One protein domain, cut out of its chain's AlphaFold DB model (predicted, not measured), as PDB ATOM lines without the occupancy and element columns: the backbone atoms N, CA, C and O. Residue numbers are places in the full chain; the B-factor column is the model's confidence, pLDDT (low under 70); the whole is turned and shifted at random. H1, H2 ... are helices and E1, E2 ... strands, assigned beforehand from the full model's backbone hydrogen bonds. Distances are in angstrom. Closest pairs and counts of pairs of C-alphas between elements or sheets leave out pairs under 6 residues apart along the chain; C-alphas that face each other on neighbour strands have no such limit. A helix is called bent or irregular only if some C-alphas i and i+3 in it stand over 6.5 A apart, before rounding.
ATOM      1  N   HIS A  33       2.470  -0.670   5.314       92.19
ATOM      2  CA  HIS A  33       1.008  -0.733   5.368       92.19
ATOM      3  C   HIS A  33       0.427  -1.869   4.512       92.19
ATOM      4  O   HIS A  33      -0.679  -2.340   4.795       92.19
ATOM      5  N   ASP A  34       1.175  -2.357   3.521       93.81
ATOM      6  CA  ASP A  34       0.798  -3.497   2.686       93.81
ATOM      7  C   ASP A  34       1.188  -4.848   3.301       93.81
ATOM      8  O   ASP A  34       0.899  -5.901   2.720       93.81
ATOM      9  N   LEU A  35       1.803  -4.849   4.485       95.31
ATOM     10  CA  LEU A  35       2.337  -6.042   5.119       95.31
ATOM     11  C   LEU A  35       1.582  -6.422   6.387       95.31
ATOM     12  O   LEU A  35       1.193  -5.589   7.202       95.31
ATOM     13  N   LYS A  36       1.402  -7.729   6.568       95.31
ATOM     14  CA  LYS A  36       0.917  -8.334   7.810       95.31
ATOM     15  C   LYS A  36       1.675  -9.618   8.056       95.31
ATOM     16  O   LYS A  36       1.874 -10.391   7.127       95.31
ATOM     17  N   ILE A  37       2.046  -9.886   9.296       95.19
ATOM     18  CA  ILE A  37       2.598 -11.181   9.676       95.19
ATOM     19  C   ILE A  37       1.582 -11.935  10.526       95.19
ATOM     20  O   ILE A  37       0.861 -11.342  11.323       95.19
ATOM     21  N   SER A  38       1.458 -13.236  10.294       93.50
ATOM     22  CA  SER A  38       0.617 -14.103  11.119       93.50
ATOM     23  C   SER A  38       1.193 -15.511  11.126       93.50
ATOM     24  O   SER A  38       1.544 -16.037  10.070       93.50
ATOM     25  N   HIS A  39       1.311 -16.120  12.309       93.12
ATOM     26  CA  HIS A  39       1.892 -17.461  12.473       93.12
ATOM     27  C   HIS A  39       3.271 -17.609  11.789       93.12
ATOM     28  O   HIS A  39       3.532 -18.607  11.121       93.12
ATOM     29  N   GLY A  40       4.119 -16.579  11.882       94.56
ATOM     30  CA  GLY A  40       5.446 -16.544  11.255       94.56
ATOM     31  C   GLY A  40       5.471 -16.266   9.754       94.56
ATOM     32  O   GLY A  40       6.540 -16.032   9.200       94.56
ATOM     33  N   ARG A  41       4.321 -16.206   9.082       97.56
ATOM     34  CA  ARG A  41       4.255 -15.929   7.644       97.56
ATOM     35  C   ARG A  41       4.010 -14.462   7.383       97.56
ATOM     36  O   ARG A  41       3.035 -13.904   7.883       97.56
ATOM     37  N   LEU A  42       4.871 -13.860   6.574       97.81
ATOM     38  CA  LEU A  42       4.719 -12.493   6.100       97.81
ATOM     39  C   LEU A  42       3.833 -12.487   4.853       97.81
ATOM     40  O   LEU A  42       4.136 -13.142   3.853       97.81
ATOM     41  N   HIS A  43       2.739 -11.740   4.921       97.44
ATOM     42  CA  HIS A  43       1.753 -11.563   3.869       97.44
ATOM     43  C   HIS A  43       1.822 -10.149   3.305       97.44
ATOM     44  O   HIS A  43       1.791  -9.177   4.057       97.44
ATOM     45  N   HIS A  44       1.819 -10.048   1.982       96.19
ATOM     46  CA  HIS A  44       1.550  -8.826   1.245       96.19
ATOM     47  C   HIS A  44       0.077  -8.777   0.816       96.19
ATOM     48  O   HIS A  44      -0.444  -9.765   0.287       96.19
ATOM     49  N   GLN A  45      -0.585  -7.626   0.970       94.38
ATOM     50  CA  GLN A  45      -2.025  -7.463   0.712       94.38
ATOM     51  C   GLN A  45      -2.478  -7.983  -0.662       94.38
ATOM     52  O   GLN A  45      -3.516  -8.636  -0.760       94.38
ATOM     53  N   LYS A  46      -1.700  -7.717  -1.719       93.56
ATOM     54  CA  LYS A  46      -2.043  -8.109  -3.103       93.56
ATOM     55  C   LYS A  46      -1.471  -9.456  -3.542       93.56
ATOM     56  O   LYS A  46      -1.990 -10.051  -4.478       93.56
ATOM     57  N   HIS A  47      -0.396  -9.919  -2.902       94.50
ATOM     58  CA  HIS A  47       0.416 -11.035  -3.412       94.50
ATOM     59  C   HIS A  47       0.406 -12.267  -2.498       94.50
ATOM     60  O   HIS A  47       0.960 -13.301  -2.854       94.50
ATOM     61  N   GLY A  48      -0.265 -12.199  -1.343       95.56
ATOM     62  CA  GLY A  48      -0.335 -13.320  -0.412       95.56
ATOM     63  C   GLY A  48       0.972 -13.501   0.354       95.56
ATOM     64  O   GLY A  48       1.589 -12.521   0.756       95.56
ATOM     65  N   ILE A  49       1.368 -14.747   0.619       96.75
ATOM     66  CA  ILE A  49       2.564 -15.047   1.421       96.75
ATOM     67  C   ILE A  49       3.821 -14.731   0.609       96.75
ATOM     68  O   ILE A  49       4.012 -15.287  -0.470       96.75
ATOM     69  N   ILE A  50       4.690 -13.888   1.161       97.19
ATOM     70  CA  ILE A  50       5.960 -13.492   0.539       97.19
ATOM     71  C   ILE A  50       7.187 -14.036   1.274       97.19
ATOM     72  O   ILE A  50       8.271 -14.037   0.701       97.19
ATOM     73  N   ALA A  51       7.046 -14.490   2.524       97.62
ATOM     74  CA  ALA A  51       8.121 -15.122   3.289       97.62
ATOM     75  C   ALA A  51       7.563 -15.919   4.483       97.62
ATOM     76  O   ALA A  51       6.489 -15.598   4.994       97.62
ATOM     77  N   ASP A  52       8.297 -16.935   4.946       97.75
ATOM     78  CA  ASP A  52       7.962 -17.720   6.144       97.75
ATOM     79  C   ASP A  52       9.131 -17.669   7.138       97.75
ATOM     80  O   ASP A  52      10.149 -18.337   6.966       97.75
ATOM     81  N   PHE A  53       8.988 -16.829   8.160       96.75
ATOM     82  CA  PHE A  53       9.965 -16.627   9.230       96.75
ATOM     83  C   PHE A  53       9.892 -17.707  10.315       96.75
ATOM     84  O   PHE A  53      10.755 -17.733  11.197       96.75
ATOM     85  N   GLY A  54       8.902 -18.607  10.271       95.94
ATOM     86  CA  GLY A  54       8.729 -19.674  11.253       95.94
ATOM     87  C   GLY A  54       8.827 -19.160  12.693       95.94
ATOM     88  O   GLY A  54       8.071 -18.282  13.109       95.94
ATOM     89  N   ASN A  55       9.804 -19.677  13.440       94.62
ATOM     90  CA  ASN A  55      10.028 -19.329  14.847       94.62
ATOM     91  C   ASN A  55      10.489 -17.878  15.071       94.62
ATOM     92  O   ASN A  55      10.375 -17.386  16.188       94.62
ATOM     93  N   LEU A  56      10.981 -17.185  14.038       93.69
ATOM     94  CA  LEU A  56      11.357 -15.764  14.111       93.69
ATOM     95  C   LEU A  56      10.141 -14.831  13.961       93.69
ATOM     96  O   LEU A  56      10.276 -13.613  14.043       93.69
ATOM     97  N   GLY A  57       8.951 -15.394  13.726       93.50
ATOM     98  CA  GLY A  57       7.730 -14.655  13.427       93.50
ATOM     99  C   GLY A  57       7.357 -13.585  14.447       93.50
ATOM    100  O   GLY A  57       7.023 -12.473  14.056       93.50
ATOM    101  N   GLU A  58       7.438 -13.909  15.737       93.88
ATOM    102  CA  GLU A  58       7.075 -12.989  16.822       93.88
ATOM    103  C   GLU A  58       8.029 -11.786  16.892       93.88
ATOM    104  O   GLU A  58       7.599 -10.645  17.058       93.88
ATOM    105  N   GLU A  59       9.331 -12.008  16.693       93.19
ATOM    106  CA  GLU A  59      10.317 -10.923  16.683       93.19
ATOM    107  C   GLU A  59      10.159 -10.020  15.457       93.19
ATOM    108  O   GLU A  59      10.252  -8.796  15.572       93.19
ATOM    109  N   VAL A  60       9.881 -10.615  14.294       95.00
ATOM    110  CA  VAL A  60       9.591  -9.877  13.060       95.00
ATOM    111  C   VAL A  60       8.306  -9.064  13.208       95.00
ATOM    112  O   VAL A  60       8.289  -7.891  12.843       95.00
ATOM    113  N   GLU A  61       7.250  -9.631  13.795       94.50
ATOM    114  CA  GLU A  61       6.013  -8.905  14.106       94.50
ATOM    115  C   GLU A  61       6.265  -7.710  15.022       94.50
ATOM    116  O   GLU A  61       5.763  -6.613  14.760       94.50
ATOM    117  N   GLY A  62       7.101  -7.891  16.045       91.94
ATOM    118  CA  GLY A  62       7.514  -6.811  16.935       91.94
ATOM    119  C   GLY A  62       8.200  -5.656  16.201       91.94
ATOM    120  O   GLY A  62       7.950  -4.499  16.533       91.94
ATOM    121  N   LEU A  63       9.012  -5.941  15.174       91.38
ATOM    122  CA  LEU A  63       9.610  -4.894  14.338       91.38
ATOM    123  C   LEU A  63       8.555  -4.183  13.483       91.38
ATOM    124  O   LEU A  63       8.481  -2.957  13.492       91.38
ATOM    125  N   LEU A  64       7.706  -4.941  12.784       91.62
ATOM    126  CA  LEU A  64       6.726  -4.370  11.852       91.62
ATOM    127  C   LEU A  64       5.637  -3.541  12.544       91.62
ATOM    128  O   LEU A  64       5.141  -2.580  11.965       91.62
ATOM    129  N   THR A  65       5.247  -3.918  13.763       88.69
ATOM    130  CA  THR A  65       4.174  -3.244  14.512       88.69
ATOM    131  C   THR A  65       4.688  -2.183  15.483       88.69
ATOM    132  O   THR A  65       3.966  -1.235  15.786       88.69
ATOM    133  N   GLY A  66       5.920  -2.330  15.981       83.12
ATOM    134  CA  GLY A  66       6.510  -1.439  16.981       83.12
ATOM    135  C   GLY A  66       7.333  -0.285  16.414       83.12
ATOM    136  O   GLY A  66       7.722   0.600  17.177       83.12
ATOM    137  N   ASP A  67       7.626  -0.293  15.112       81.62
ATOM    138  CA  ASP A  67       8.570   0.638  14.500       81.62
ATOM    139  C   ASP A  67       8.147   1.029  13.076       81.62
ATOM    140  O   ASP A  67       8.295   0.257  12.128       81.62
ATOM    141  N   GLU A  68       7.643   2.258  12.922       85.94
ATOM    142  CA  GLU A  68       7.251   2.830  11.622       85.94
ATOM    143  C   GLU A  68       8.437   3.023  10.659       85.94
ATOM    144  O   GLU A  68       8.231   3.188   9.459       85.94
ATOM    145  N   TYR A  69       9.673   2.976  11.169       86.06
ATOM    146  CA  TYR A  69      10.899   3.067  10.374       86.06
ATOM    147  C   TYR A  69      11.434   1.689   9.971       86.06
ATOM    148  O   TYR A  69      12.549   1.590   9.448       86.06
ATOM    149  N   SER A  70      10.668   0.621  10.222       92.00
ATOM    150  CA  SER A  70      11.022  -0.712   9.757       92.00
ATOM    151  C   SER A  70      11.116  -0.756   8.236       92.00
ATOM    152  O   SER A  70      10.327  -0.165   7.503       92.00
ATOM    153  N   ILE A  71      12.097  -1.500   7.747       93.06
ATOM    154  CA  ILE A  71      12.354  -1.674   6.324       93.06
ATOM    155  C   ILE A  71      12.145  -3.140   5.990       93.06
ATOM    156  O   ILE A  71      12.823  -4.009   6.541       93.06
ATOM    157  N   VAL A  72      11.253  -3.406   5.041       95.44
ATOM    158  CA  VAL A  72      11.072  -4.737   4.462       95.44
ATOM    159  C   VAL A  72      11.511  -4.711   3.012       95.44
ATOM    160  O   VAL A  72      11.162  -3.801   2.260       95.44
ATOM    161  N   ARG A  73      12.295  -5.711   2.611       96.31
ATOM    162  CA  ARG A  73      12.786  -5.845   1.241       96.31
ATOM    163  C   ARG A  73      12.726  -7.287   0.765       96.31
ATOM    164  O   ARG A  73      12.989  -8.201   1.543       96.31
ATOM    165  N   ILE A  74      12.483  -7.470  -0.528       97.12
ATOM    166  CA  ILE A  74      12.751  -8.724  -1.235       97.12
ATOM    167  C   ILE A  74      13.905  -8.476  -2.202       97.12
ATOM    168  O   ILE A  74      13.873  -7.530  -2.989       97.12
ATOM    169  N   ARG A  75      14.937  -9.313  -2.133       96.69
ATOM    170  CA  ARG A  75      16.148  -9.215  -2.947       96.69
ATOM    171  C   ARG A  75      16.343 -10.497  -3.745       96.69
ATOM    172  O   ARG A  75      16.355 -11.573  -3.164       96.69
ATOM    173  N   LYS A  76      16.544 -10.371  -5.051       96.38
ATOM    174  CA  LYS A  76      17.070 -11.412  -5.933       96.38
ATOM    175  C   LYS A  76      18.578 -11.233  -6.053       96.38
ATOM    176  O   LYS A  76      19.018 -10.119  -6.327       96.38
ATOM    177  N   ILE A  77      19.339 -12.307  -5.866       94.38
ATOM    178  CA  ILE A  77      20.778 -12.370  -6.147       94.38
ATOM    179  C   ILE A  77      21.012 -13.620  -6.995       94.38
ATOM    180  O   ILE A  77      20.841 -14.734  -6.499       94.38
ATOM    181  N   GLY A  78      21.369 -13.450  -8.269       89.62
ATOM    182  CA  GLY A  78      21.393 -14.586  -9.197       89.62
ATOM    183  C   GLY A  78      20.023 -15.278  -9.236       89.62
ATOM    184  O   GLY A  78      19.027 -14.628  -9.549       89.62
ATOM    185  N   ASP A  79      19.962 -16.558  -8.863       89.12
ATOM    186  CA  ASP A  79      18.723 -17.351  -8.814       89.12
ATOM    187  C   ASP A  79      18.115 -17.491  -7.402       89.12
ATOM    188  O   ASP A  79      17.092 -18.156  -7.232       89.12
ATOM    189  N   GLU A  80      18.715 -16.875  -6.379       95.56
ATOM    190  CA  GLU A  80      18.194 -16.914  -5.007       95.56
ATOM    191  C   GLU A  80      17.346 -15.677  -4.682       95.56
ATOM    192  O   GLU A  80      17.664 -14.559  -5.100       95.56
ATOM    193  N   PHE A  81      16.293 -15.865  -3.877       97.69
ATOM    194  CA  PHE A  81      15.480 -14.778  -3.331       97.69
ATOM    195  C   PHE A  81      15.570 -14.735  -1.808       97.69
ATOM    196  O   PHE A  81      15.475 -15.757  -1.124       97.69
ATOM    197  N   LEU A  82      15.710 -13.528  -1.275       97.88
ATOM    198  CA  LEU A  82      15.872 -13.250   0.143       97.88
ATOM    199  C   LEU A  82      14.834 -12.221   0.585       97.88
ATOM    200  O   LEU A  82      14.645 -11.205  -0.081       97.88
ATOM    201  N   CYS A  83      14.184 -12.466   1.717       97.88
ATOM    202  CA  CYS A  83      13.341 -11.496   2.403       97.88
ATOM    203  C   CYS A  83      14.089 -10.963   3.620       97.88
ATOM    204  O   CYS A  83      14.428 -11.732   4.519       97.88
ATOM    205  N   GLY A  84      14.313  -9.651   3.649       96.69
ATOM    206  CA  GLY A  84      14.945  -8.954   4.762       96.69
ATOM    207  C   GLY A  84      13.948  -8.069   5.501       96.69
ATOM    208  O   GLY A  84      13.209  -7.322   4.860       96.69
ATOM    209  N   VAL A  85      13.960  -8.119   6.832       95.44
ATOM    210  CA  VAL A  85      13.227  -7.204   7.717       95.44
ATOM    211  C   VAL A  85      14.226  -6.555   8.661       95.44
ATOM    212  O   VAL A  85      14.938  -7.244   9.387       95.44
ATOM    213  N   LYS A  86      14.284  -5.226   8.648       91.88
ATOM    214  CA  LYS A  86      15.212  -4.435   9.457       91.88
ATOM    215  C   LYS A  86      14.424  -3.454  10.310       91.88
ATOM    216  O   LYS A  86      13.571  -2.758   9.776       91.88
ATOM    217  N   GLY A  87      14.720  -3.379  11.603       90.00
ATOM    218  CA  GLY A  87      14.213  -2.305  12.460       90.00
ATOM    219  C   GLY A  87      14.975  -0.995  12.239       90.00
ATOM    220  O   GLY A  87      15.951  -0.948  11.476       90.00
ATOM    221  N   ARG A  88      14.579   0.061  12.956       86.44
ATOM    222  CA  ARG A  88      15.300   1.338  12.945       86.44
ATOM    223  C   ARG A  88      16.749   1.182  13.400       86.44
ATOM    224  O   ARG A  88      17.074   0.388  14.286       86.44
ATOM    225  N   MET A  89      17.607   2.021  12.834       81.94
ATOM    226  CA  MET A  89      18.967   2.211  13.322       81.94
ATOM    227  C   MET A  89      18.940   3.053  14.605       81.94
ATOM    228  O   MET A  89      18.433   4.173  14.599       81.94
ATOM    229  N   VAL A  90      19.498   2.534  15.698       78.25
ATOM    230  CA  VAL A  90      19.711   3.254  16.962       78.25
ATOM    231  C   VAL A  90      21.176   3.119  17.329       78.25
ATOM    232  O   VAL A  90      21.652   2.001  17.501       78.25
ATOM    233  N   GLU A  91      21.887   4.247  17.428       76.44
ATOM    234  CA  GLU A  91      23.313   4.275  17.787       76.44
ATOM    235  C   GLU A  91      24.119   3.252  16.966       76.44
ATOM    236  O   GLU A  91      24.768   2.380  17.525       76.44
ATOM    237  N   GLY A  92      23.985   3.288  15.632       67.38
ATOM    238  CA  GLY A  92      24.700   2.411  14.690       67.38
ATOM    239  C   GLY A  92      24.390   0.913  14.791       67.38
ATOM    240  O   GLY A  92      25.122   0.106  14.227       67.38
ATOM    241  N   ARG A  93      23.314   0.522  15.484       70.44
ATOM    242  CA  ARG A  93      22.831  -0.863  15.528       70.44
ATOM    243  C   ARG A  93      21.366  -0.940  15.144       70.44
ATOM    244  O   ARG A  93      20.570  -0.064  15.474       70.44
ATOM    245  N   ARG A  94      20.984  -2.042  14.509       83.56
ATOM    246  CA  ARG A  94      19.582  -2.392  14.270       83.56
ATOM    247  C   ARG A  94      19.399  -3.893  14.392       83.56
ATOM    248  O   ARG A  94      20.328  -4.654  14.144       83.56
ATOM    249  N   LYS A  95      18.190  -4.314  14.753       88.38
ATOM    250  CA  LYS A  95      17.788  -5.708  14.564       88.38
ATOM    251  C   LYS A  95      17.510  -5.938  13.086       88.38
ATOM    252  O   LYS A  95      16.852  -5.116  12.449       88.38
ATOM    253  N   GLU A  96      17.989  -7.053  12.568       91.56
ATOM    254  CA  GLU A  96      17.787  -7.462  11.187       91.56
ATOM    255  C   GLU A  96      17.559  -8.971  11.130       91.56
ATOM    256  O   GLU A  96      18.219  -9.737  11.830       91.56
ATOM    257  N   PHE A  97      16.608  -9.379  10.295       94.44
ATOM    258  CA  PHE A  97      16.337 -10.768   9.960       94.44
ATOM    259  C   PHE A  97      16.366 -10.908   8.445       94.44
ATOM    260  O   PHE A  97      15.702 -10.144   7.745       94.44
ATOM    261  N   GLU A  98      17.092 -11.898   7.937       96.19
ATOM    262  CA  GLU A  98      17.105 -12.235   6.517       96.19
ATOM    263  C   GLU A  98      16.894 -13.739   6.350       96.19
ATOM    264  O   GLU A  98      17.548 -14.551   7.004       96.19
ATOM    265  N   ILE A  99      15.939 -14.111   5.498       96.88
ATOM    266  CA  ILE A  99      15.619 -15.509   5.194       96.88
ATOM    267  C   ILE A  99      15.485 -15.714   3.693       96.88
ATOM    268  O   ILE A  99      15.157 -14.788   2.953       96.88
ATOM    269  N   ARG A 100      15.665 -16.955   3.243       97.62
ATOM    270  CA  ARG A 100      15.294 -17.341   1.880       97.62
ATOM    271  C   ARG A 100      13.781 -17.311   1.703       97.62
ATOM    272  O   ARG A 100      13.027 -17.667   2.607       97.62
ATOM    273  N   THR A 101      13.352 -16.926   0.511       97.25
ATOM    274  CA  THR A 101      11.955 -16.996   0.087       97.25
ATOM    275  C   THR A 101      11.850 -17.590  -1.315       97.25
ATOM    276  O   THR A 101      12.825 -17.651  -2.056       97.25
ATOM    277  N   LEU A 102      10.655 -18.052  -1.676       96.06
ATOM    278  CA  LEU A 102      10.306 -18.447  -3.043       96.06
ATOM    279  C   LEU A 102       9.630 -17.305  -3.818       96.06
ATOM    280  O   LEU A 102       9.275 -17.473  -4.982       96.06
ATOM    281  N   PHE A 103       9.413 -16.157  -3.173       96.50
ATOM    282  CA  PHE A 103       8.753 -15.016  -3.788       96.50
ATOM    283  C   PHE A 103       9.724 -14.222  -4.669       96.50
ATOM    284  O   PHE A 103      10.634 -13.566  -4.166       96.50
ATOM    285  N   ASP A 104       9.511 -14.267  -5.986       95.19
ATOM    286  CA  ASP A 104      10.287 -13.476  -6.948       95.19
ATOM    287  C   ASP A 104       9.943 -11.975  -6.819       95.19
ATOM    288  O   ASP A 104       8.784 -11.606  -7.048       95.19
ATOM    289  N   PRO A 105      10.915 -11.090  -6.506       93.31
ATOM    290  CA  PRO A 105      10.677  -9.648  -6.393       93.31
ATOM    291  C   PRO A 105      10.154  -8.997  -7.681       93.31
ATOM    292  O   PRO A 105       9.538  -7.934  -7.614       93.31
ATOM    293  N   ASN A 106      10.334  -9.615  -8.852       91.06
ATOM    294  CA  ASN A 106       9.778  -9.094 -10.104       91.06
ATOM    295  C   ASN A 106       8.243  -9.044 -10.096       91.06
ATOM    296  O   ASN A 106       7.660  -8.207 -10.781       91.06
ATOM    297  N   GLN A 107       7.588  -9.879  -9.281       91.44
ATOM    298  CA  GLN A 107       6.126  -9.907  -9.159       91.44
ATOM    299  C   GLN A 107       5.537  -8.657  -8.490       91.44
ATOM    300  O   GLN A 107       4.341  -8.413  -8.623       91.44
ATOM    301  N   ILE A 108       6.357  -7.878  -7.776       88.19
ATOM    302  CA  ILE A 108       5.948  -6.674  -7.033       88.19
ATOM    303  C   ILE A 108       6.749  -5.435  -7.470       88.19
ATOM    304  O   ILE A 108       6.780  -4.410  -6.796       88.19
TER     305      ILE A 108
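Overview. This is residues 33 to 108 of the 188 residues of the protein "CYTH domain-containing protein" of Euryarchaeota archaeon (UniProt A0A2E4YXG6). Two small three-stranded sheets lie partly face to face as a sandwich with crossed strands, and the helix H1 fills the space between E1 of the first sheet and E5 and E6 of the second. The short helix H2 sits at the end of the printed part beside E4, and the loop between E5 and E6 reaches out to one end of the longest axis. The printed part has 76 residues, with six named strands and two named helices in the order E1 E2 E3 H1 E4 E5 E6 H2; both sheets, E1 - E2 - E3 and E4 - E5 - E6, are antiparallel and the class is mixed. It is compact, with a radius of gyration of the C-alphas of 12.0 A, and spans 34 by 26 by 23 A.

Arrangement. E1, residues 35 to 38, E2, residues 41 to 44, and E3, residues 48 to 52, form a meander, each strand the antiparallel neighbour of the one before. In the hairpin E1 and E2, N 36 and O 43 are 2.9 A apart; in the hairpin E2 and E3, N 44 and O 48 are 2.8 A apart, both within hydrogen-bond range. H1, residues 54 to 66, is on this sheet at a height of 8.4 A; its closest C-alphas to E1 are Glu 61 and Ile 37, 6.0 A apart. E4, residues 71 to 77, E5, residues 80 to 86, and E6, residues 96 to 101, form the second meander, twisted. Hairpin E4 and E5 has N 73 and O 84 at 2.9 A, and hairpin E5 and E6 has N 85 and O 97 at 2.8 A. H1 is on this sheet too, at a height of 9.7 A over E5 and E6; the closest C-alphas of H1 and E5 are Val 60 and Val 85, 7.0 A apart. The sheets form a sandwich, two sheets face to face, their strands at 88 degrees; the closest C-alphas of E3 and E6 are Ala 51 and Thr 101, 5.3 A apart. H2, residues 105 to 108, only grazes the second sheet, and H1 and H2 are apart. In H1, 7 of 9 O i to N i+4 pairs are within hydrogen-bond range; H2 is too short for such a pair.

Along the chain. E1 begins at C-alpha 35, (2.337, -6.042, 5.119), and is 10.2 A long; E2 is 9.9 A and E3 11.5 A. H1 runs 19.2 A from C-alpha 54, (8.729, -19.674, 11.253), and is irregular: C-alphas 55 and 58 are 7.3 A apart. E4, E5 and E6 measure 18.5 A, 19.3 A and 15.8 A. H2, 5.6 A, ends at C-alpha 108, (5.948, -6.674, -7.033).

Size, cuts and confidence. The two C-alphas farthest apart, those of Lys 46 and Glu 91, are 35.1 A apart. The printed part has no cut. No link is long; E5 to E6, with 9 residues between, is short, and the others are tight. The mean pLDDT of the printed part is 92.4, with residue 92 under 70.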